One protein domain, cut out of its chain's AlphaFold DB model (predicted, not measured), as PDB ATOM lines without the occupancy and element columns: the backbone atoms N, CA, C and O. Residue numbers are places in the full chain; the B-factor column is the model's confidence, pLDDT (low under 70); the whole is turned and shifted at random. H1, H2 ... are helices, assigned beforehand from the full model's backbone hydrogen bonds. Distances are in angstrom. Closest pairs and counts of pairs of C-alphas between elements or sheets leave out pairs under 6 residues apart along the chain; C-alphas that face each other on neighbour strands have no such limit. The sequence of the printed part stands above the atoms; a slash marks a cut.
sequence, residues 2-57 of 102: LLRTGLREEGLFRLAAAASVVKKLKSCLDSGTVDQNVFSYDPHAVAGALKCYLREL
ATOM      1  N   LEU A   2     107.464 140.948 150.134       84.62
ATOM      2  CA  LEU A   2     106.914 141.869 151.151       84.62
ATOM      3  C   LEU A   2     107.959 142.741 151.875       84.62
ATOM      4  O   LEU A   2     107.811 143.955 151.903       84.62
ATOM      5  N   LEU A   3     109.058 142.153 152.363       84.50
ATOM      6  CA  LEU A   3     110.135 142.913 153.021       84.50
ATOM      7  C   LEU A   3     110.870 143.893 152.090       84.50
ATOM      8  O   LEU A   3     111.425 144.881 152.554       84.50
ATOM      9  N   ARG A   4     110.899 143.621 150.781       79.75
ATOM     10  CA  ARG A   4     111.616 144.445 149.795       79.75
ATOM     11  C   ARG A   4     110.741 145.550 149.209       79.75
ATOM     12  O   ARG A   4     111.244 146.636 148.959       79.75
ATOM     13  N   THR A   5     109.466 145.260 148.952       77.31
ATOM     14  CA  THR A   5     108.573 146.145 148.185       77.31
ATOM     15  C   THR A   5     107.264 146.471 148.898       77.31
ATOM     16  O   THR A   5     106.683 147.507 148.617       77.31
ATOM     17  N   GLY A   6     106.808 145.641 149.841       82.81
ATOM     18  CA  GLY A   6     105.507 145.806 150.501       82.81
ATOM     19  C   GLY A   6     105.511 146.738 151.715       82.81
ATOM     20  O   GLY A   6     104.453 147.207 152.108       82.81
ATOM     21  N   LEU A   7     106.667 147.046 152.315       87.12
ATOM     22  CA  LEU A   7     106.733 147.845 153.553       87.12
ATOM     23  C   LEU A   7     106.237 149.293 153.408       87.12
ATOM     24  O   LEU A   7     105.915 149.924 154.409       87.12
ATOM     25  N   ARG A   8     106.205 149.826 152.181       88.06
ATOM     26  CA  ARG A   8     105.672 151.164 151.879       88.06
ATOM     27  C   ARG A   8     104.217 151.130 151.404       88.06
ATOM     28  O   ARG A   8     103.651 152.192 151.176       88.06
ATOM     29  N   GLU A   9     103.640 149.940 151.249       90.50
ATOM     30  CA  GLU A   9     102.260 149.777 150.805       90.50
ATOM     31  C   GLU A   9     101.295 150.139 151.935       90.50
ATOM     32  O   GLU A   9     101.371 149.592 153.044       90.50
ATOM     33  N   GLU A  10     100.359 151.046 151.660       92.81
ATOM     34  CA  GLU A  10      99.379 151.447 152.657       92.81
ATOM     35  C   GLU A  10      98.429 150.290 152.976       92.81
ATOM     36  O   GLU A  10      97.846 149.654 152.106       92.81
ATOM     37  N   GLY A  11      98.225 150.017 154.264       93.44
ATOM     38  CA  GLY A  11      97.284 148.985 154.675       93.44
ATOM     39  C   GLY A  11      97.736 147.572 154.306       93.44
ATOM     40  O   GLY A  11      96.888 146.687 154.176       93.44
ATOM     41  N   LEU A  12      99.043 147.324 154.176       93.75
ATOM     42  CA  LEU A  12      99.574 145.965 154.099       93.75
ATOM     43  C   LEU A  12      99.017 145.105 155.251       93.75
ATOM     44  O   LEU A  12      98.871 145.571 156.378       93.75
ATOM     45  N   PHE A  13      98.646 143.858 154.952       93.69
ATOM     46  CA  PHE A  13      97.928 142.932 155.844       93.69
ATOM     47  C   PHE A  13      96.507 143.347 156.275       93.69
ATOM     48  O   PHE A  13      95.740 142.455 156.654       93.69
ATOM     49  N   ARG A  14      96.112 144.621 156.139       94.75
ATOM     50  CA  ARG A  14      94.753 145.129 156.400       94.75
ATOM     51  C   ARG A  14      93.856 145.048 155.163       94.75
ATOM     52  O   ARG A  14      92.779 144.465 155.236       94.75
ATOM     53  N   LEU A  15      94.296 145.617 154.044       92.69
ATOM     54  CA  LEU A  15      93.574 145.593 152.774       92.69
ATOM     55  C   LEU A  15      93.702 144.215 152.117       92.69
ATOM     56  O   LEU A  15      94.720 143.527 152.253       92.69
ATOM     57  N   ALA A  16      92.633 143.802 151.440       89.25
ATOM     58  CA  ALA A  16      92.555 142.526 150.750       89.25
ATOM     59  C   ALA A  16      92.668 142.732 149.239       89.25
ATOM     60  O   ALA A  16      91.980 143.574 148.668       89.25
ATOM     61  N   ALA A  17      93.498 141.911 148.602       89.19
ATOM     62  CA  ALA A  17      93.468 141.738 147.159       89.19
ATOM     63  C   ALA A  17      92.224 140.948 146.725       89.19
ATOM     64  O   ALA A  17      91.533 140.325 147.539       89.19
ATOM     65  N   ALA A  18      91.980 140.903 145.416       89.88
ATOM     66  CA  ALA A  18      90.934 140.062 144.853       89.88
ATOM     67  C   ALA A  18      91.140 138.582 145.236       89.88
ATOM     68  O   ALA A  18      92.222 138.014 145.062       89.88
ATOM     69  N   ALA A  19      90.075 137.928 145.711       88.56
ATOM     70  CA  ALA A  19      90.128 136.537 146.170       88.56
ATOM     71  C   ALA A  19      90.611 135.560 145.080       88.56
ATOM     72  O   ALA A  19      91.309 134.592 145.377       88.56
ATOM     73  N   SER A  20      90.289 135.833 143.810       89.25
ATOM     74  CA  SER A  20      90.768 135.065 142.655       89.25
ATOM     75  C   SER A  20      92.292 135.117 142.504       89.25
ATOM     76  O   SER A  20      92.909 134.095 142.207       89.25
ATOM     77  N   VAL A  21      92.906 136.276 142.764       87.94
ATOM     78  CA  VAL A  21      94.361 136.476 142.699       87.94
ATOM     79  C   VAL A  21      95.046 135.727 143.838       87.94
ATOM     80  O   VAL A  21      95.988 134.977 143.591       87.94
ATOM     81  N   VAL A  22      94.525 135.839 145.066       88.69
ATOM     82  CA  VAL A  22      95.047 135.093 146.227       88.69
ATOM     83  C   VAL A  22      94.940 133.582 146.003       88.69
ATOM     84  O   VAL A  22      95.895 132.854 146.265       88.69
ATOM     85  N   LYS A  23      93.812 133.100 145.465       88.12
ATOM     86  CA  LYS A  23      93.607 131.677 145.155       88.12
ATOM     87  C   LYS A  23      94.581 131.173 144.089       88.12
ATOM     88  O   LYS A  23      95.138 130.089 144.247       88.12
ATOM     89  N   LYS A  24      94.804 131.952 143.024       86.81
ATOM     90  CA  LYS A  24      95.787 131.620 141.984       86.81
ATOM     91  C   LYS A  24      97.195 131.541 142.575       86.81
ATOM     92  O   LYS A  24      97.890 130.562 142.336       86.81
ATOM     93  N   LEU A  25      97.577 132.529 143.386       87.94
ATOM     94  CA  LEU A  25      98.886 132.573 144.035       87.94
ATOM     95  C   LEU A  25      99.109 131.370 144.958       87.94
ATOM     96  O   LEU A  25     100.158 130.736 144.892       87.94
ATOM     97  N   LYS A  26      98.102 131.024 145.768       87.38
ATOM     98  CA  LYS A  26      98.124 129.829 146.617       87.38
ATOM     99  C   LYS A  26      98.329 128.561 145.785       87.38
ATOM    100  O   LYS A  26      99.236 127.798 146.074       87.38
ATOM    101  N   SER A  27      97.559 128.377 144.711       87.75
ATOM    102  CA  SER A  27      97.698 127.195 143.851       87.75
ATOM    103  C   SER A  27      99.095 127.070 143.237       87.75
ATOM    104  O   SER A  27      99.587 125.955 143.112       87.75
ATOM    105  N   CYS A  28      99.726 128.187 142.860       86.12
ATOM    106  CA  CYS A  28     101.101 128.200 142.356       86.12
ATOM    107  C   CYS A  28     102.128 127.825 143.437       86.12
ATOM    108  O   CYS A  28     103.110 127.147 143.140       86.12
ATOM    109  N   LEU A  29     101.913 128.261 144.685       86.62
ATOM    110  CA  LEU A  29     102.743 127.870 145.829       86.62
ATOM    111  C   LEU A  29     102.602 126.375 146.129       86.62
ATOM    112  O   LEU A  29     103.614 125.688 146.248       86.62
ATOM    113  N   ASP A  30     101.367 125.877 146.181       87.00
ATOM    114  CA  ASP A  30     101.054 124.473 146.463       87.00
ATOM    115  C   ASP A  30     101.642 123.534 145.395       87.00
ATOM    116  O   ASP A  30     102.082 122.430 145.706       87.00
ATOM    117  N   SER A  31     101.700 123.973 144.130       87.50
ATOM    118  CA  SER A  31     102.297 123.207 143.030       87.50
ATOM    119  C   SER A  31     103.820 123.370 142.907       87.50
ATOM    120  O   SER A  31     104.416 122.835 141.971       87.50
ATOM    121  N   GLY A  32     104.460 124.152 143.786       80.94
ATOM    122  CA  GLY A  32     105.890 124.480 143.713       80.94
ATOM    123  C   GLY A  32     106.278 125.338 142.500       80.94
ATOM    124  O   GLY A  32     107.459 125.553 142.233       80.94
ATOM    125  N   THR A  33     105.298 125.846 141.750       72.06
ATOM    126  CA  THR A  33     105.497 126.632 140.529       72.06
ATOM    127  C   THR A  33     105.533 128.114 140.892       72.06
ATOM    128  O   THR A  33     104.601 128.875 140.636       72.06
ATOM    129  N   VAL A  34     106.611 128.527 141.556       66.44
ATOM    130  CA  VAL A  34     106.792 129.911 142.015       66.44
ATOM    131  C   VAL A  34     107.231 130.786 140.838       66.44
ATOM    132  O   VAL A  34     108.415 131.053 140.646       66.44
ATOM    133  N   ASP A  35     106.276 131.242 140.028       65.94
ATOM    134  CA  ASP A  35     106.546 132.266 139.017       65.94
ATOM    135  C   ASP A  35     106.746 133.618 139.714       65.94
ATOM    136  O   ASP A  35     105.787 134.234 140.183       65.94
ATOM    137  N   GLN A  36     107.998 134.082 139.784       63.22
ATOM    138  CA  GLN A  36     108.377 135.341 140.432       63.22
ATOM    139  C   GLN A  36     107.590 136.551 139.904       63.22
ATOM    140  O   GLN A  36     107.380 137.500 140.663       63.22
ATOM    141  N   ASN A  37     107.099 136.497 138.661       64.06
ATOM    142  CA  ASN A  37     106.265 137.550 138.091       64.06
ATOM    143  C   ASN A  37     104.878 137.592 138.743       64.06
ATOM    144  O   ASN A  37     104.331 138.665 138.955       64.06
ATOM    145  N   VAL A  38     104.301 136.455 139.141       62.81
ATOM    146  CA  VAL A  38     102.995 136.430 139.828       62.81
ATOM    147  C   VAL A  38     103.106 137.051 141.226       62.81
ATOM    148  O   VAL A  38     102.179 137.714 141.689       62.81
ATOM    149  N   PHE A  39     104.267 136.912 141.874       63.50
ATOM    150  CA  PHE A  39     104.541 137.525 143.174       63.50
ATOM    151  C   PHE A  39     104.879 139.012 143.091       63.50
ATOM    152  O   PHE A  39     104.900 139.644 144.139       63.50
ATOM    153  N   SER A  40     105.176 139.584 141.918       64.31
ATOM    154  CA  SER A  40     105.650 140.973 141.826       64.31
ATOM    155  C   SER A  40     104.547 142.027 141.739       64.31
ATOM    156  O   SER A  40     104.845 143.195 141.967       64.31
ATOM    157  N   TYR A  41     103.303 141.655 141.421       70.69
ATOM    158  CA  TYR A  41     102.277 142.647 141.063       70.69
ATOM    159  C   TYR A  41     101.475 143.212 142.233       70.69
ATOM    160  O   TYR A  41     101.134 144.389 142.193       70.69
ATOM    161  N   ASP A  42     101.160 142.410 143.251       85.81
ATOM    162  CA  ASP A  42     100.251 142.847 144.313       85.81
ATOM    163  C   ASP A  42     100.741 142.399 145.706       85.81
ATOM    164  O   ASP A  42     100.628 141.217 146.064       85.81
ATOM    165  N   PRO A  43     101.281 143.320 146.524       89.88
ATOM    166  CA  PRO A  43     101.708 143.008 147.884       89.88
ATOM    167  C   PRO A  43     100.543 142.584 148.794       89.88
ATOM    168  O   PRO A  43     100.749 141.764 149.693       89.88
ATOM    169  N   HIS A  44      99.312 143.053 148.557       91.00
ATOM    170  CA  HIS A  44      98.134 142.604 149.304       91.00
ATOM    171  C   HIS A  44      97.762 141.164 148.964       91.00
ATOM    172  O   HIS A  44      97.304 140.431 149.844       91.00
ATOM    173  N   ALA A  45      97.995 140.725 147.724       90.44
ATOM    174  CA  ALA A  45      97.777 139.337 147.332       90.44
ATOM    175  C   ALA A  45      98.770 138.401 148.028       90.44
ATOM    176  O   ALA A  45      98.366 137.378 148.581       90.44
ATOM    177  N   VAL A  46     100.052 138.784 148.077       90.25
ATOM    178  CA  VAL A  46     101.094 138.014 148.776       90.25
ATOM    179  C   VAL A  46     100.841 137.985 150.286       90.25
ATOM    180  O   VAL A  46     100.912 136.922 150.902       90.25
ATOM    181  N   ALA A  47     100.467 139.118 150.889       92.50
ATOM    182  CA  ALA A  47     100.048 139.173 152.290       92.50
ATOM    183  C   ALA A  47      98.795 138.316 152.551       92.50
ATOM    184  O   ALA A  47      98.690 137.651 153.582       92.50
ATOM    185  N   GLY A  48      97.844 138.308 151.615       92.50
ATOM    186  CA  GLY A  48      96.656 137.459 151.646       92.50
ATOM    187  C   GLY A  48      97.003 135.972 151.634       92.50
ATOM    188  O   GLY A  48      96.513 135.235 152.486       92.50
ATOM    189  N   ALA A  49      97.886 135.544 150.729       91.44
ATOM    190  CA  ALA A  49      98.334 134.157 150.641       91.44
ATOM    191  C   ALA A  49      99.081 133.708 151.905       91.44
ATOM    192  O   ALA A  49      98.789 132.629 152.415       91.44
ATOM    193  N   LEU A  50      99.949 134.554 152.476       92.12
ATOM    194  CA  LEU A  50     100.615 134.265 153.752       92.12
ATOM    195  C   LEU A  50      99.606 134.091 154.902       92.12
ATOM    196  O   LEU A  50      99.711 133.150 155.686       92.12
ATOM    197  N   LYS A  51      98.587 134.958 154.984       93.94
ATOM    198  CA  LYS A  51      97.503 134.811 155.972       93.94
ATOM    199  C   LYS A  51      96.707 133.518 155.770       93.94
ATOM    200  O   LYS A  51      96.290 132.912 156.752       93.94
ATOM    201  N   CYS A  52      96.458 133.117 154.522       93.06
ATOM    202  CA  CYS A  52      95.788 131.850 154.224       93.06
ATOM    203  C   CYS A  52      96.634 130.661 154.674       93.06
ATOM    204  O   CYS A  52      96.111 129.834 155.407       93.06
ATOM    205  N   TYR A  53      97.925 130.642 154.332       93.12
ATOM    206  CA  TYR A  53      98.863 129.609 154.769       93.12
ATOM    207  C   TYR A  53      98.791 129.382 156.283       93.12
ATOM    208  O   TYR A  53      98.505 128.272 156.713       93.12
ATOM    209  N   LEU A  54      98.938 130.442 157.088       95.62
ATOM    210  CA  LEU A  54      98.908 130.336 158.552       95.62
ATOM    211  C   LEU A  54      97.561 129.845 159.106       95.62
ATOM    212  O   LEU A  54      97.529 129.159 160.123       95.62
ATOM    213  N   ARG A  55      96.448 130.214 158.461       95.06
ATOM    214  CA  ARG A  55      95.092 129.838 158.892       95.06
ATOM    215  C   ARG A  55      94.713 128.414 158.487       95.06
ATOM    216  O   ARG A  55      93.859 127.817 159.129       95.06
ATOM    217  N   GLU A  56      95.288 127.911 157.404       94.12
ATOM    218  CA  GLU A  56      94.963 126.607 156.818       94.12
ATOM    219  C   GLU A  56      95.911 125.491 157.273       94.12
ATOM    220  O   GLU A  56      95.758 124.351 156.833       94.12
ATOM    221  N   LEU A  57      96.874 125.791 158.153       95.06
ATOM    222  CA  LEU A  57      97.684 124.766 158.806       95.06
ATOM    223  C   LEU A  57      96.779 123.743 159.529       95.06
ATOM    224  O   LEU A  57      95.765 124.141 160.109       95.06
TER     225      LEU A  57
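AT A GLANCE: This is residues 2 to 57 of the 102 residues of the protein "Rho-GAP domain-containing protein" of Sinocyclocheilus anshuiensis (UniProt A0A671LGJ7). Two helices, H2 and H3, cross at a steep 64 degrees, touching through residues 21 to 26 of H2 and 45 to 49 of H3, with the short helix H1 packed on residues 43 to 47 of H3. A long loop, residues 31 to 42, returns from the end of H2 to the beginning of H3. The printed part has 56 residues with three named helices, H1, H2, H3 in chain order, and no named strand; it is all helix. It is compact, with a radius of gyration of the C-alphas of 10.7 A and spans of 30 by 24 by 19 A.

HOW THE PARTS SIT: H1, residues 2 to 6, touches residues 43 to 47 alone of H3, residues 43 to 56; the closest C-alphas, of Gly 6 and Pro 43, are 5.4 A apart. H1 and H2, residues 19 to 30, are apart. H2 and H3 touch, closest at the C-alphas of Val 22 and Ala 45, 5.2 A; they run the same way at a steep tilt of 64 degrees. In H1, H2 and H3 every O i to N i+4 pair is within hydrogen-bond range.

IN THESE COORDINATES: H1 begins at C-alpha 2 (106.914, 141.869, 151.151). H2 is 16.3 A long. H3, 19.9 A long, ends at C-alpha 56 (94.963, 126.607, 156.818).

THE WHOLE: The printed part has no cut. Both links are long, 12 residues each. Residues 34 to 40 have pLDDT under 70.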